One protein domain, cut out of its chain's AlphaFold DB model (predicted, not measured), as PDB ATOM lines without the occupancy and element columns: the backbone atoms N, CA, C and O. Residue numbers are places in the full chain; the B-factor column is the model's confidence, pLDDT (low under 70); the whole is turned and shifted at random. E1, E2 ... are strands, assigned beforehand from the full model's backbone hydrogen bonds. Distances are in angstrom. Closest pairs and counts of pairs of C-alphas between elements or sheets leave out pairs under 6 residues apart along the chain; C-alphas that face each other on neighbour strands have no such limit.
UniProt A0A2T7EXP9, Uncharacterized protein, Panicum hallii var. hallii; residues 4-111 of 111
ATOM      1  N   THR A   4       6.878   5.331 -27.839       92.50
ATOM      2  CA  THR A   4       8.232   5.200 -27.317       92.50
ATOM      3  C   THR A   4       8.198   5.233 -25.801       92.50
ATOM      4  O   THR A   4       7.380   5.936 -25.204       92.50
ATOM      5  N   LEU A   5       9.085   4.463 -25.181       93.69
ATOM      6  CA  LEU A   5       9.185   4.370 -23.733       93.69
ATOM      7  C   LEU A   5      10.658   4.263 -23.326       93.69
ATOM      8  O   LEU A   5      11.317   3.287 -23.688       93.69
ATOM      9  N   PRO A   6      11.197   5.242 -22.582       94.00
ATOM     10  CA  PRO A   6      12.392   5.036 -21.780       94.00
ATOM     11  C   PRO A   6      12.040   4.088 -20.629       94.00
ATOM     12  O   PRO A   6      11.138   4.382 -19.850       94.00
ATOM     13  N   PHE A   7      12.727   2.955 -20.530       94.25
ATOM     14  CA  PHE A   7      12.467   1.932 -19.517       94.25
ATOM     15  C   PHE A   7      13.775   1.230 -19.153       94.25
ATOM     16  O   PHE A   7      14.573   0.928 -20.037       94.25
ATOM     17  N   ALA A   8      14.032   1.006 -17.861       92.44
ATOM     18  CA  ALA A   8      15.229   0.306 -17.373       92.44
ATOM     19  C   ALA A   8      16.564   0.772 -18.016       92.44
ATOM     20  O   ALA A   8      17.435  -0.033 -18.341       92.44
ATOM     21  N   GLY A   9      16.716   2.082 -18.248       91.56
ATOM     22  CA  GLY A   9      17.929   2.670 -18.837       91.56
ATOM     23  C   GLY A   9      18.081   2.505 -20.355       91.56
ATOM     24  O   GLY A   9      19.124   2.860 -20.901       91.56
ATOM     25  N   ARG A  10      17.065   1.994 -21.060       92.69
ATOM     26  CA  ARG A  10      17.062   1.819 -22.521       92.69
ATOM     27  C   ARG A  10      15.850   2.504 -23.152       92.69
ATOM     28  O   ARG A  10      14.840   2.746 -22.496       92.69
ATOM     29  N   PHE A  11      15.951   2.818 -24.441       94.12
ATOM     30  CA  PHE A  11      14.830   3.348 -25.219       94.12
ATOM     31  C   PHE A  11      14.148   2.229 -25.992       94.12
ATOM     32  O   PHE A  11      14.812   1.498 -26.724       94.12
ATOM     33  N   TYR A  12      12.827   2.147 -25.878       94.81
ATOM     34  CA  TYR A  12      12.003   1.186 -26.599       94.81
ATOM     35  C   TYR A  12      11.010   1.890 -27.513       94.81
ATOM     36  O   TYR A  12      10.563   3.004 -27.219       94.81
ATOM     37  N   CYS A  13      10.630   1.231 -28.603       93.69
ATOM     38  CA  CYS A  13       9.531   1.656 -29.454       93.69
ATOM     39  C   CYS A  13       8.664   0.472 -29.891       93.69
ATOM     40  O   CYS A  13       9.162  -0.618 -30.160       93.69
ATOM     41  N   ALA A  14       7.352   0.694 -29.961       92.75
ATOM     42  CA  ALA A  14       6.414  -0.262 -30.534       92.75
ATOM     43  C   ALA A  14       6.218   0.019 -32.028       92.75
ATOM     44  O   ALA A  14       6.022   1.165 -32.439       92.75
ATOM     45  N   THR A  15       6.231  -1.046 -32.820       90.50
ATOM     46  CA  THR A  15       5.979  -1.065 -34.265       90.50
ATOM     47  C   THR A  15       4.821  -2.019 -34.560       90.50
ATOM     48  O   THR A  15       4.345  -2.699 -33.656       90.50
ATOM     49  N   CYS A  16       4.361  -2.115 -35.809       86.56
ATOM     50  CA  CYS A  16       3.334  -3.100 -36.170       86.56
ATOM     51  C   CYS A  16       3.822  -4.559 -36.115       86.56
ATOM     52  O   CYS A  16       2.989  -5.456 -36.100       86.56
ATOM     53  N   TRP A  17       5.138  -4.785 -36.071       87.06
ATOM     54  CA  TRP A  17       5.756  -6.118 -36.054       87.06
ATOM     55  C   TRP A  17       6.142  -6.586 -34.654       87.06
ATOM     56  O   TRP A  17       6.350  -7.770 -34.425       87.06
ATOM     57  N   GLY A  18       6.300  -5.655 -33.718       92.19
ATOM     58  CA  GLY A  18       6.941  -5.969 -32.456       92.19
ATOM     59  C   GLY A  18       7.392  -4.744 -31.688       92.19
ATOM     60  O   GLY A  18       7.179  -3.595 -32.093       92.19
ATOM     61  N   VAL A  19       8.087  -5.006 -30.592       94.38
ATOM     62  CA  VAL A  19       8.790  -3.994 -29.811       94.38
ATOM     63  C   VAL A  19      10.270  -4.059 -30.152       94.38
ATOM     64  O   VAL A  19      10.879  -5.130 -30.181       94.38
ATOM     65  N   MET A  20      10.856  -2.894 -30.396       95.50
ATOM     66  CA  MET A  20      12.282  -2.735 -30.636       95.50
ATOM     67  C   MET A  20      12.927  -1.947 -29.501       95.50
ATOM     68  O   MET A  20      12.302  -1.065 -28.913       95.50
ATOM     69  N   ALA A  21      14.189  -2.248 -29.217       95.12
ATOM     70  CA  ALA A  21      15.024  -1.507 -28.288       95.12
ATOM     71  C   ALA A  21      16.174  -0.839 -29.038       95.12
ATOM     72  O   ALA A  21      16.815  -1.447 -29.900       95.12
ATOM     73  N   LEU A  22      16.471   0.402 -28.676       93.69
ATOM     74  CA  LEU A  22      17.663   1.088 -29.135       93.69
ATOM     75  C   LEU A  22      18.883   0.432 -28.490       93.69
ATOM     76  O   LEU A  22      19.027   0.396 -27.266       93.69
ATOM     77  N   ASN A  23      19.745  -0.110 -29.337       90.12
ATOM     78  CA  ASN A  23      21.042  -0.621 -28.961       90.12
ATOM     79  C   ASN A  23      22.101   0.419 -29.321       90.12
ATOM     80  O   ASN A  23      22.362   0.681 -30.499       90.12
ATOM     81  N   ILE A  24      22.682   1.008 -28.283       84.88
ATOM     82  CA  ILE A  24      23.817   1.919 -28.373       84.88
ATOM     83  C   ILE A  24      25.011   1.128 -27.840       84.88
ATOM     84  O   ILE A  24      25.362   1.211 -26.666       84.88
ATOM     85  N   THR A  25      25.566   0.248 -28.671       75.69
ATOM     86  CA  THR A  25      26.878  -0.347 -28.382       75.69
ATOM     87  C   THR A  25      27.956   0.721 -28.538       75.69
ATOM     88  O   THR A  25      27.732   1.670 -29.280       75.69
ATOM     89  N   SER A  26      29.085   0.538 -27.836       68.44
ATOM     90  CA  SER A  26      30.325   1.343 -27.865       68.44
ATOM     91  C   SER A  26      30.539   2.179 -29.137       68.44
ATOM     92  O   SER A  26      30.223   1.714 -30.232       68.44
ATOM     93  N   ASP A  27      31.170   3.351 -28.978       70.25
ATOM     94  CA  ASP A  27      31.416   4.449 -29.938       70.25
ATOM     95  C   ASP A  27      31.829   4.067 -31.377       70.25
ATOM     96  O   ASP A  27      31.836   4.905 -32.274       70.25
ATOM     97  N   GLN A  28      32.175   2.807 -31.626       73.00
ATOM     98  CA  GLN A  28      32.558   2.270 -32.926       73.00
ATOM     99  C   GLN A  28      31.389   1.785 -33.797       73.00
ATOM    100  O   GLN A  28      31.597   1.545 -34.987       73.00
ATOM    101  N   GLN A  29      30.174   1.617 -33.259       80.31
ATOM    102  CA  GLN A  29      29.012   1.206 -34.055       80.31
ATOM    103  C   GLN A  29      27.853   2.201 -33.970       80.31
ATOM    104  O   GLN A  29      27.505   2.651 -32.880       80.31
ATOM    105  N   PRO A  30      27.198   2.511 -35.106       86.69
ATOM    106  CA  PRO A  30      26.044   3.392 -35.099       86.69
ATOM    107  C   PRO A  30      24.901   2.781 -34.269       86.69
ATOM    108  O   PRO A  30      24.715   1.553 -34.293       86.69
ATOM    109  N   PRO A  31      24.105   3.618 -33.574       89.62
ATOM    110  CA  PRO A  31      22.916   3.168 -32.869       89.62
ATOM    111  C   PRO A  31      21.977   2.417 -33.808       89.62
ATOM    112  O   PRO A  31      21.694   2.869 -34.919       89.62
ATOM    113  N   ARG A  32      21.473   1.272 -33.353       91.44
ATOM    114  CA  ARG A  32      20.565   0.428 -34.137       91.44
ATOM    115  C   ARG A  32      19.361   0.017 -33.307       91.44
ATOM    116  O   ARG A  32      19.487  -0.226 -32.110       91.44
ATOM    117  N   LEU A  33      18.200  -0.082 -33.941       92.62
ATOM    118  CA  LEU A  33      17.025  -0.691 -33.325       92.62
ATOM    119  C   LEU A  33      17.116  -2.206 -33.493       92.62
ATOM    120  O   LEU A  33      17.318  -2.694 -34.603       92.62
ATOM    121  N   LEU A  34      16.990  -2.936 -32.391       93.81
ATOM    122  CA  LEU A  34      16.937  -4.394 -32.382       93.81
ATOM    123  C   LEU A  34      15.556  -4.840 -31.921       93.81
ATOM    124  O   LEU A  34      15.030  -4.296 -30.952       93.81
ATOM    125  N   MET A  35      14.980  -5.826 -32.600       93.94
ATOM    126  CA  MET A  35      13.737  -6.449 -32.160       93.94
ATOM    127  C   MET A  35      13.983  -7.186 -30.841       93.94
ATOM    128  O   MET A  35      14.925  -7.964 -30.732       93.94
ATOM    129  N   VAL A  36      13.162  -6.885 -29.836       94.81
ATOM    130  CA  VAL A  36      13.234  -7.498 -28.498       94.81
ATOM    131  C   VAL A  36      11.991  -8.310 -28.162       94.81
ATOM    132  O   VAL A  36      12.049  -9.152 -27.279       94.81
ATOM    133  N   ALA A  37      10.882  -8.078 -28.863       93.38
ATOM    134  CA  ALA A  37       9.764  -9.004 -28.914       93.38
ATOM    135  C   ALA A  37       9.081  -8.891 -30.269       93.38
ATOM    136  O   ALA A  37       8.819  -7.777 -30.737       93.38
ATOM    137  N   GLU A  38       8.775 -10.033 -30.860       91.62
ATOM    138  CA  GLU A  38       8.024 -10.129 -32.104       91.62
ATOM    139  C   GLU A  38       6.563 -10.446 -31.790       91.62
ATOM    140  O   GLU A  38       6.249 -11.207 -30.870       91.62
ATOM    141  N   PHE A  39       5.644  -9.828 -32.522       88.75
ATOM    142  CA  PHE A  39       4.237 -10.175 -32.400       88.75
ATOM    143  C   PHE A  39       3.953 -11.433 -33.215       88.75
ATOM    144  O   PHE A  39       4.455 -11.593 -34.321       88.75
ATOM    145  N   SER A  40       3.112 -12.322 -32.680       83.31
ATOM    146  CA  SER A  40       2.658 -13.507 -33.418       83.31
ATOM    147  C   SER A  40       2.042 -13.112 -34.764       83.31
ATOM    148  O   SER A  40       1.364 -12.088 -34.822       83.31
ATOM    149  N   GLU A  41       2.114 -13.970 -35.781       75.31
ATOM    150  CA  GLU A  41       1.412 -13.745 -37.059       75.31
ATOM    151  C   GLU A  41      -0.107 -13.542 -36.888       75.31
ATOM    152  O   GLU A  41      -0.744 -12.830 -37.661       75.31
ATOM    153  N   SER A  42      -0.697 -14.102 -35.827       75.75
ATOM    154  CA  SER A  42      -2.100 -13.881 -35.451       75.75
ATOM    155  C   SER A  42      -2.404 -12.476 -34.909       75.75
ATOM    156  O   SER A  42      -3.567 -12.144 -34.666       75.75
ATOM    157  N   PHE A  43      -1.389 -11.637 -34.696       79.81
ATOM    158  CA  PHE A  43      -1.546 -10.275 -34.203       79.81
ATOM    159  C   PHE A  43      -2.035  -9.363 -35.334       79.81
ATOM    160  O   PHE A  43      -1.265  -8.748 -36.069       79.81
ATOM    161  N   CYS A  44      -3.354  -9.278 -35.487       78.94
ATOM    162  CA  CYS A  44      -3.968  -8.458 -36.525       78.94
ATOM    163  C   CYS A  44      -3.779  -6.959 -36.228       78.94
ATOM    164  O   CYS A  44      -4.354  -6.414 -35.278       78.94
ATOM    165  N   PHE A  45      -2.996  -6.267 -37.062       84.81
ATOM    166  CA  PHE A  45      -2.738  -4.833 -36.935       84.81
ATOM    167  C   PHE A  45      -3.161  -4.046 -38.183       84.81
ATOM    168  O   PHE A  45      -2.612  -4.226 -39.264       84.81
ATOM    169  N   SER A  46      -4.102  -3.110 -38.016       86.19
ATOM    170  CA  SER A  46      -4.491  -2.144 -39.049       86.19
ATOM    171  C   SER A  46      -4.097  -0.736 -38.624       86.19
ATOM    172  O   SER A  46      -4.613  -0.233 -37.631       86.19
ATOM    173  N   GLN A  47      -3.240  -0.055 -39.389       82.06
ATOM    174  CA  GLN A  47      -2.795   1.311 -39.064       82.06
ATOM    175  C   GLN A  47      -3.941   2.334 -38.978       82.06
ATOM    176  O   GLN A  47      -3.801   3.347 -38.298       82.06
ATOM    177  N   MET A  48      -5.069   2.092 -39.656       84.62
ATOM    178  CA  MET A  48      -6.226   2.995 -39.609       84.62
ATOM    179  C   MET A  48      -7.056   2.814 -38.334       84.62
ATOM    180  O   MET A  48      -7.669   3.769 -37.864       84.62
ATOM    181  N   MET A  49      -7.073   1.603 -37.773       87.94
ATOM    182  CA  MET A  49      -7.978   1.243 -36.678       87.94
ATOM    183  C   MET A  49      -7.254   0.966 -35.360       87.94
ATOM    184  O   MET A  49      -7.860   1.062 -34.299       87.94
ATOM    185  N   HIS A  50      -5.982   0.575 -35.380       90.19
ATOM    186  CA  HIS A  50      -5.281   0.024 -34.220       90.19
ATOM    187  C   HIS A  50      -4.125   0.919 -33.818       90.19
ATOM    188  O   HIS A  50      -3.403   1.380 -34.678       90.19
ATOM    189  N   SER A  51      -3.869   1.095 -32.526       90.12
ATOM    190  CA  SER A  51      -2.662   1.768 -32.035       90.12
ATOM    191  C   SER A  51      -2.044   1.016 -30.869       90.12
ATOM    192  O   SER A  51      -2.768   0.417 -30.075       90.12
ATOM    193  N   LEU A  52      -0.728   1.126 -30.735       92.81
ATOM    194  CA  LEU A  52       0.060   0.471 -29.699       92.81
ATOM    195  C   LEU A  52       0.661   1.499 -28.756       92.81
ATOM    196  O   LEU A  52       1.145   2.536 -29.211       92.81
ATOM    197  N   HIS A  53       0.633   1.196 -27.462       93.81
ATOM    198  CA  HIS A  53       1.099   2.091 -26.410       93.81
ATOM    199  C   HIS A  53       1.928   1.329 -25.388       93.81
ATOM    200  O   HIS A  53       1.398   0.492 -24.665       93.81
ATOM    201  N   LEU A  54       3.217   1.637 -25.330       95.06
ATOM    202  CA  LEU A  54       4.116   1.190 -24.279       95.06
ATOM    203  C   LEU A  54       3.869   1.996 -23.003       95.06
ATOM    204  O   LEU A  54       3.652   3.209 -23.061       95.06
ATOM    205  N   VAL A  55       3.902   1.312 -21.862       95.56
ATOM    206  CA  VAL A  55       3.643   1.896 -20.544       95.56
ATOM    207  C   VAL A  55       4.618   1.310 -19.535       95.56
ATOM    208  O   VAL A  55       4.769   0.094 -19.463       95.56
ATOM    209  N   ASP A  56       5.244   2.167 -18.735       95.50
ATOM    210  CA  ASP A  56       5.895   1.741 -17.497       95.50
ATOM    211  C   ASP A  56       4.826   1.619 -16.402       95.50
ATOM    212  O   ASP A  56       4.206   2.611 -16.006       95.50
ATOM    213  N   ASN A  57       4.576   0.390 -15.956       96.44
ATOM    214  CA  ASN A  57       3.635   0.052 -14.894       96.44
ATOM    215  C   ASN A  57       4.355  -0.192 -13.560       96.44
ATOM    216  O   ASN A  57       4.185  -1.232 -12.931       96.44
ATOM    217  N   GLY A  58       5.195   0.752 -13.134       94.38
ATOM    218  CA  GLY A  58       5.931   0.636 -11.872       94.38
ATOM    219  C   GLY A  58       7.042  -0.413 -11.926       94.38
ATOM    220  O   GLY A  58       7.219  -1.165 -10.973       94.38
ATOM    221  N   GLY A  59       7.769  -0.473 -13.043       93.88
ATOM    222  CA  GLY A  59       8.841  -1.444 -13.273       93.88
ATOM    223  C   GLY A  59       8.419  -2.672 -14.080       93.88
ATOM    224  O   GLY A  59       9.274  -3.482 -14.426       93.88
ATOM    225  N   GLU A  60       7.140  -2.801 -14.441       95.12
ATOM    226  CA  GLU A  60       6.675  -3.762 -15.446       95.12
ATOM    227  C   GLU A  60       6.416  -3.036 -16.773       95.12
ATOM    228  O   GLU A  60       5.611  -2.106 -16.839       95.12
ATOM    229  N   MET A  61       7.078  -3.461 -17.850       95.75
ATOM    230  CA  MET A  61       6.804  -2.922 -19.181       95.75
ATOM    231  C   MET A  61       5.519  -3.541 -19.733       95.75
ATOM    232  O   MET A  61       5.425  -4.754 -19.931       95.75
ATOM    233  N   MET A  62       4.529  -2.694 -20.005       96.12
ATOM    234  CA  MET A  62       3.236  -3.089 -20.553       96.12
ATOM    235  C   MET A  62       3.070  -2.566 -21.976       96.12
ATOM    236  O   MET A  62       3.581  -1.504 -22.335       96.12
ATOM    237  N   LEU A  63       2.289  -3.286 -22.771       95.00
ATOM    238  CA  LEU A  63       1.824  -2.870 -24.084       95.00
ATOM    239  C   LEU A  63       0.296  -2.861 -24.075       95.00
ATOM    240  O   LEU A  63      -0.334  -3.871 -23.769       95.00
ATOM    241  N   VAL A  64      -0.306  -1.737 -24.450       93.94
ATOM    242  CA  VAL A  64      -1.748  -1.650 -24.692       93.94
ATOM    243  C   VAL A  64      -2.010  -1.562 -26.182       93.94
ATOM    244  O   VAL A  64      -1.540  -0.646 -26.862       93.94
ATOM    245  N   HIS A  65      -2.812  -2.495 -26.676       92.50
ATOM    246  CA  HIS A  65      -3.360  -2.492 -28.021       92.50
ATOM    247  C   HIS A  65      -4.765  -1.902 -27.974       92.50
ATOM    248  O   HIS A  65      -5.692  -2.479 -27.412       92.50
ATOM    249  N   ARG A  66      -4.910  -0.708 -28.547       90.94
ATOM    250  CA  ARG A  66      -6.201  -0.041 -28.721       90.94
ATOM    251  C   ARG A  66      -6.726  -0.319 -30.120       90.94
ATOM    252  O   ARG A  66      -6.037   0.010 -31.082       90.94
ATOM    253  N   THR A  67      -7.959  -0.796 -30.215       90.69
ATOM    254  CA  THR A  67      -8.674  -1.042 -31.472       90.69
ATOM    255  C   THR A  67      -9.904  -0.145 -31.551       90.69
ATOM    256  O   THR A  67     -10.707  -0.092 -30.620       90.69
ATOM    257  N   LEU A  68     -10.035   0.586 -32.655       88.25
ATOM    258  CA  LEU A  68     -11.233   1.326 -33.029       88.25
ATOM    259  C   LEU A  68     -12.180   0.361 -33.745       88.25
ATOM    260  O   LEU A  68     -11.870  -0.123 -34.832       88.25
ATOM    261  N   CYS A  69     -13.317   0.064 -33.124       82.44
ATOM    262  CA  CYS A  69     -14.326  -0.820 -33.692       82.44
ATOM    263  C   CYS A  69     -15.380   0.017 -34.418       82.44
ATOM    264  O   CYS A  69     -16.051   0.846 -33.804       82.44
ATOM    265  N   GLN A  70     -15.548  -0.224 -35.718       68.81
ATOM    266  CA  GLN A  70     -16.548   0.432 -36.564       68.81
ATOM    267  C   GLN A  70     -17.899  -0.301 -36.510       68.81
ATOM    268  O   GLN A  70     -18.508  -0.588 -37.535       68.81
ATOM    269  N   ASP A  71     -18.343  -0.660 -35.309       71.56
ATOM    270  CA  ASP A  71     -19.735  -1.066 -35.112       71.56
ATOM    271  C   ASP A  71     -20.619   0.194 -35.005       71.56
ATOM    272  O   ASP A  71     -20.101   1.312 -34.927       71.56
ATOM    273  N   SER A  72     -21.940   0.020 -34.961       67.00
ATOM    274  CA  SER A  72     -22.965   1.080 -34.938       67.00
ATOM    275  C   SER A  72     -22.714   2.244 -33.959       67.00
ATOM    276  O   SER A  72     -23.222   3.337 -34.189       67.00
ATOM    277  N   ASN A  73     -21.895   2.048 -32.916       71.94
ATOM    278  CA  ASN A  73     -21.607   3.036 -31.870       71.94
ATOM    279  C   ASN A  73     -20.130   3.465 -31.731       71.94
ATOM    280  O   ASN A  73     -19.805   4.100 -30.731       71.94
ATOM    281  N   TYR A  74     -19.231   3.141 -32.673       71.44
ATOM    282  CA  TYR A  74     -17.806   3.540 -32.631       71.44
ATOM    283  C   TYR A  74     -17.155   3.398 -31.239       71.44
ATOM    284  O   TYR A  74     -16.791   4.386 -30.593       71.44
ATOM    285  N   TYR A  75     -16.997   2.169 -30.749       84.56
ATOM    286  CA  TYR A  75     -16.370   1.941 -29.445       84.56
ATOM    287  C   TYR A  75     -14.875   1.621 -29.569       84.56
ATOM    288  O   TYR A  75     -14.358   1.273 -30.634       84.56
ATOM    289  N   ARG A  76     -14.157   1.766 -28.451       87.25
ATOM    290  CA  ARG A  76     -12.726   1.461 -28.345       87.25
ATOM    291  C   ARG A  76     -12.539   0.205 -27.510       87.25
ATOM    292  O   ARG A  76     -13.018   0.153 -26.379       87.25
ATOM    293  N   LYS A  77     -11.827  -0.780 -28.051       90.50
ATOM    294  CA  LYS A  77     -11.373  -1.962 -27.314       90.50
ATOM    295  C   LYS A  77      -9.924  -1.767 -26.878       90.50
ATOM    296  O   LYS A  77      -9.133  -1.189 -27.626       90.50
ATOM    297  N   TYR A  78      -9.591  -2.255 -25.688       91.06
ATOM    298  CA  TYR A  78      -8.244  -2.214 -25.130       91.06
ATOM    299  C   TYR A  78      -7.844  -3.614 -24.677       91.06
ATOM    300  O   TYR A  78      -8.456  -4.161 -23.764       91.06
ATOM    301  N   ASP A  79      -6.820  -4.168 -25.312       92.81
ATOM    302  CA  ASP A  79      -6.156  -5.389 -24.870       92.81
ATOM    303  C   ASP A  79      -4.810  -4.999 -24.246       92.81
ATOM    304  O   ASP A  79      -4.089  -4.152 -24.782       92.81
ATOM    305  N   ALA A  80      -4.485  -5.575 -23.091       94.56
ATOM    306  CA  ALA A  80      -3.267  -5.273 -22.351       94.56
ATOM    307  C   ALA A  80      -2.363  -6.502 -22.293       94.56
ATOM    308  O   ALA A  80      -2.820  -7.626 -22.079       94.56
ATOM    309  N   TYR A  81      -1.067  -6.266 -22.449       94.88
ATOM    310  CA  TYR A  81      -0.040  -7.292 -22.427       94.88
ATOM    311  C   TYR A  81       1.084  -6.851 -21.503       94.88
ATOM    312  O   TYR A  81       1.518  -5.699 -21.555       94.88
ATOM    313  N   ARG A  82       1.576  -7.772 -20.684       95.94
ATOM    314  CA  ARG A  82       2.857  -7.625 -20.004       95.94
ATOM    315  C   ARG A  82       3.954  -8.147 -20.918       95.94
ATOM    316  O   ARG A  82       3.802  -9.211 -21.513       95.94
ATOM    317  N   MET A  83       5.048  -7.413 -21.020       94.19
ATOM    318  CA  MET A  83       6.199  -7.833 -21.801       94.19
ATOM    319  C   MET A  83       7.149  -8.663 -20.940       94.19
ATOM    320  O   MET A  83       7.588  -8.210 -19.884       94.19
ATOM    321  N   ASP A  84       7.482  -9.860 -21.410       94.44
ATOM    322  CA  ASP A  84       8.628 -10.613 -20.917       94.44
ATOM    323  C   ASP A  84       9.807 -10.314 -21.847       94.44
ATOM    324  O   ASP A  84       9.852 -10.778 -22.986       94.44
ATOM    325  N   LEU A  85      10.718  -9.456 -21.387       91.69
ATOM    326  CA  LEU A  85      11.876  -9.012 -22.168       91.69
ATOM    327  C   LEU A  85      12.948 -10.098 -22.319       91.69
ATOM    328  O   LEU A  85      13.758 -10.002 -23.236       91.69
ATOM    329  N   GLU A  86      12.980 -11.086 -21.423       92.62
ATOM    330  CA  GLU A  86      13.951 -12.181 -21.469       92.62
ATOM    331  C   GLU A  86      13.499 -13.245 -22.467       92.62
ATOM    332  O   GLU A  86      14.264 -13.640 -23.344       92.62
ATOM    333  N   ALA A  87      12.229 -13.644 -22.386       93.50
ATOM    334  CA  ALA A  87      11.634 -14.570 -23.343       93.50
ATOM    335  C   ALA A  87      11.280 -13.900 -24.686       93.50
ATOM    336  O   ALA A  87      11.043 -14.595 -25.672       93.50
ATOM    337  N   GLY A  88      11.230 -12.565 -24.738       92.88
ATOM    338  CA  GLY A  88      10.890 -11.796 -25.936       92.88
ATOM    339  C   GLY A  88       9.433 -11.959 -26.374       92.88
ATOM    340  O   GLY A  88       9.138 -11.932 -27.569       92.88
ATOM    341  N   ILE A  89       8.517 -12.143 -25.418       91.94
ATOM    342  CA  ILE A  89       7.098 -12.427 -25.680       91.94
ATOM    343  C   ILE A  89       6.159 -11.430 -24.999       91.94
ATOM    344  O   ILE A  89       6.489 -10.771 -24.010       91.94
ATOM    345  N   LEU A  90       4.937 -11.358 -25.526       92.75
ATOM    346  CA  LEU A  90       3.822 -10.651 -24.911       92.75
ATOM    347  C   LEU A  90       2.913 -11.633 -24.173       92.75
ATOM    348  O   LEU A  90       2.383 -12.569 -24.765       92.75
ATOM    349  N   ILE A  91       2.676 -11.373 -22.892       93.44
ATOM    350  CA  ILE A  91       1.784 -12.157 -22.041       93.44
ATOM    351  C   ILE A  91       0.477 -11.373 -21.872       93.44
ATOM    352  O   ILE A  91       0.502 -10.297 -21.270       93.44
ATOM    353  N   PRO A  92      -0.673 -11.865 -22.370       94.50
ATOM    354  CA  PRO A  92      -1.955 -11.198 -22.174       94.50
ATOM    355  C   PRO A  92      -2.293 -11.069 -20.687       94.50
ATOM    356  O   PRO A  92      -2.167 -12.028 -19.925       94.50
ATOM    357  N   VAL A  93      -2.773  -9.898 -20.276       95.56
ATOM    358  CA  VAL A  93      -3.202  -9.638 -18.899       95.56
ATOM    359  C   VAL A  93      -4.587  -9.005 -18.864       95.56
ATOM    360  O   VAL A  93      -5.038  -8.370 -19.813       95.56
ATOM    361  N   LYS A  94      -5.273  -9.156 -17.729       92.94
ATOM    362  CA  LYS A  94      -6.604  -8.564 -17.518       92.94
ATOM    363  C   LYS A  94      -6.562  -7.182 -16.865       92.94
ATOM    364  O   LYS A  94      -7.572  -6.488 -16.872       92.94
ATOM    365  N   SER A  95      -5.442  -6.797 -16.251       91.75
ATOM    366  CA  SER A  95      -5.333  -5.543 -15.499       91.75
ATOM    367  C   SER A  95      -3.881  -5.092 -15.325       91.75
ATOM    368  O   SER A  95      -2.956  -5.849 -15.608       91.75
ATOM    369  N   PHE A  96      -3.705  -3.873 -14.813       94.19
ATOM    370  CA  PHE A  96      -2.422  -3.258 -14.455       94.19
ATOM    371  C   PHE A  96      -2.062  -3.502 -12.974       94.19
ATOM    372  O   PHE A  96      -1.467  -2.651 -12.321       94.19
ATOM    373  N   ASN A  97      -2.455  -4.655 -12.415       91.06
ATOM    374  CA  ASN A  97      -2.140  -5.063 -11.037       91.06
ATOM    375  C   ASN A  97      -2.516  -4.009  -9.969       91.06
ATOM    376  O   ASN A  97      -1.757  -3.737  -9.046       91.06
ATOM    377  N   GLY A  98      -3.700  -3.400 -10.105       91.19
ATOM    378  CA  GLY A  98      -4.212  -2.383  -9.174       91.19
ATOM    379  C   GLY A  98      -3.826  -0.940  -9.510       91.19
ATOM    380  O   GLY A  98      -4.340  -0.025  -8.870       91.19
ATOM    381  N   ARG A  99      -2.986  -0.720 -10.529       94.06
ATOM    382  CA  ARG A  99      -2.640   0.614 -11.036       94.06
ATOM    383  C   ARG A  99      -3.608   1.071 -12.125       94.06
ATOM    384  O   ARG A  99      -4.186   0.258 -12.852       94.06
ATOM    385  N   GLY A 100      -3.783   2.381 -12.253       92.44
ATOM    386  CA  GLY A 100      -4.529   2.983 -13.355       92.44
ATOM    387  C   GLY A 100      -3.641   3.145 -14.586       92.44
ATOM    388  O   GLY A 100      -2.444   3.380 -14.448       92.44
ATOM    389  N   ALA A 101      -4.208   3.057 -15.791       91.81
ATOM    390  CA  ALA A 101      -3.514   3.389 -17.036       91.81
ATOM    391  C   ALA A 101      -4.257   4.516 -17.764       91.81
ATOM    392  O   ALA A 101      -5.441   4.397 -18.079       91.81
ATOM    393  N   PHE A 102      -3.550   5.607 -18.047       90.75
ATOM    394  CA  PHE A 102      -4.080   6.789 -18.719       90.75
ATOM    395  C   PHE A 102      -3.445   6.910 -20.096       90.75
ATOM    396  O   PHE A 102      -2.229   7.067 -20.214       90.75
ATOM    397  N   MET A 103      -4.271   6.834 -21.139       88.56
ATOM    398  CA  MET A 103      -3.832   6.802 -22.531       88.56
ATOM    399  C   MET A 103      -4.291   8.049 -23.278       88.56
ATOM    400  O   MET A 103      -5.483   8.262 -23.500       88.56
ATOM    401  N   GLY A 104      -3.324   8.843 -23.719       83.44
ATOM    402  CA  GLY A 104      -3.530   9.922 -24.672       83.44
ATOM    403  C   GLY A 104      -3.414   9.449 -26.122       83.44
ATOM    404  O   GLY A 104      -3.376   8.259 -26.445       83.44
ATOM    405  N   MET A 105      -3.321  10.412 -27.037       76.69
ATOM    406  CA  MET A 105      -3.189  10.103 -28.462       76.69
ATOM    407  C   MET A 105      -1.838   9.444 -28.791       76.69
ATOM    408  O   MET A 105      -1.808   8.504 -29.583       76.69
ATOM    409  N   ASN A 106      -0.760   9.891 -28.130       74.19
ATOM    410  CA  ASN A 106       0.627   9.471 -28.397       74.19
ATOM    411  C   ASN A 106       1.415   9.016 -27.157       74.19
ATOM    412  O   ASN A 106       2.536   8.535 -27.294       74.19
ATOM    413  N   ARG A 107       0.888   9.234 -25.950       81.75
ATOM    414  CA  ARG A 107       1.579   8.937 -24.689       81.75
ATOM    415  C   ARG A 107       0.644   8.198 -23.757       81.75
ATOM    416  O   ARG A 107      -0.550   8.492 -23.746       81.75
ATOM    417  N   THR A 108       1.211   7.300 -22.968       90.75
ATOM    418  CA  THR A 108       0.479   6.532 -21.967       90.75
ATOM    419  C   THR A 108       1.307   6.461 -20.696       90.75
ATOM    420  O   THR A 108       2.532   6.392 -20.760       90.75
ATOM    421  N   MET A 109       0.644   6.530 -19.550       91.31
ATOM    422  CA  MET A 109       1.279   6.460 -18.236       91.31
ATOM    423  C   MET A 109       0.435   5.623 -17.284       91.31
ATOM    424  O   MET A 109      -0.783   5.542 -17.452       91.31
ATOM    425  N   SER A 110       1.079   5.030 -16.281       94.44
ATOM    426  CA  SER A 110       0.395   4.306 -15.218       94.44
ATOM    427  C   SER A 110       0.754   4.844 -13.836       94.44
ATOM    428  O   SER A 110       1.923   5.121 -13.561       94.44
ATOM    429  N   VAL A 111      -0.248   4.975 -12.965       91.75
ATOM    430  CA  VAL A 111      -0.133   5.512 -11.598       91.75
ATOM    431  C   VAL A 111      -0.820   4.617 -10.583       91.75
ATOM    432  O   VAL A 111      -1.857   4.007 -10.938       91.75
TER     433      VAL A 111
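Overview. This is residues 4 to 111 of the 111 residues of an uncharacterized protein of Panicum hallii var. hallii (UniProt A0A2T7EXP9). Two strongly twisted sheets of four strands, E1 to E4 and E5 to E8, lie partly face to face as a sandwich, and they come close at both pairs of edges, E1 by E5 and E4 by E8. The hairpin E3 and E4 reaches to one end of the long axis, where residues 25 to 30 stick out, while the link from E6 to E7 lies at the other end; the small hairpin E9 and E10 packs on E5. The 108 printed residues include ten named strands, in the order E1 to E10, and no named helix, and the class is all strand. The sheets run E1 - E2 - E3 - E4, E5 - E6 - E7 - E8 and E9 - E10, all antiparallel. The whole is compact, with a radius of gyration of the C-alphas of 14.7 A, yet elongated in outline, spanning 56 by 30 by 25 A.

Arrangement. E1, residues 4 to 7, and E2, residues 10 to 14, form an antiparallel hairpin at 147 degrees, with N 5 and O 12 at 2.9 A. E3, residues 18 to 23, is the next antiparallel neighbour of E2, at 153 degrees, with N 20 and O 13 at 2.8 A. E4, residues 32 to 38, forms a hairpin with E3 at 148 degrees, with N 21 and O 34 at 2.8 A. These four strands are a meander, each the antiparallel neighbour of the one before, and E1 and E4 are its edge strands. A second meander follows, with E5, residues 50 to 56, E6, residues 61 to 69, E7, residues 75 to 84, and E8, residues 89 to 93. E5 and E6 stand at 156 degrees, with N 53 and O 64 at 2.9 A; E6 and E7 at 157 degrees, with N 65 and O 79 at 2.8 A; E7 and E8 at 128 degrees, with N 82 and O 91 at 2.8 A. The two meanders make a sandwich, two sheets face to face, with 44 pairs of C-alphas within 10 A; the facing parts are 9.7 A centre to centre, and the strands of the one stand at 38 degrees to those of the other. Between edge strands, the closest C-alphas of E1 and E5 are those of Leu 5 and Leu 54, 6.0 A apart, and those of E4 and E8 are Ala 37 and Ile 89, 5.4 A apart. E4 and E7 are apart, but only just, at 8.0 A. E9, residues 101 to 103, and E10, residues 108 to 110, form a hairpin at 166 degrees, with N 102 and O 109 at 2.8 A. E10 has 7 pairs of C-alphas within 8 A of E5, the closest being those of Met 109 and Val 55, 5.6 A apart.

Along the chain. E1 begins at C-alpha 4, (8.232, 5.200, -27.317). E3 is 15.5 A long from first to last C-alpha and E4 16.5 A. E5 measures 20.2 A, E6 25.7 A and E7, the longest strand with 10 residues, 29.2 A, from C-alpha 75 at (-16.370, 1.941, -29.445) to C-alpha 84. E10 ends at C-alpha 110, (0.395, 4.306, -15.218).

Size, cuts and confidence. The C-alphas farthest apart are those of Gln 28 and Ser 72, 55.6 A. The printed part has no cut and ends at Val 111, the chain's last residue. The link from E4 to E5, 11 residues, is long, and there the chain changes from one sheet of the sandwich to the other. The mean pLDDT of the printed part is 89.0, and residues 26, 70 and 72 are under 70.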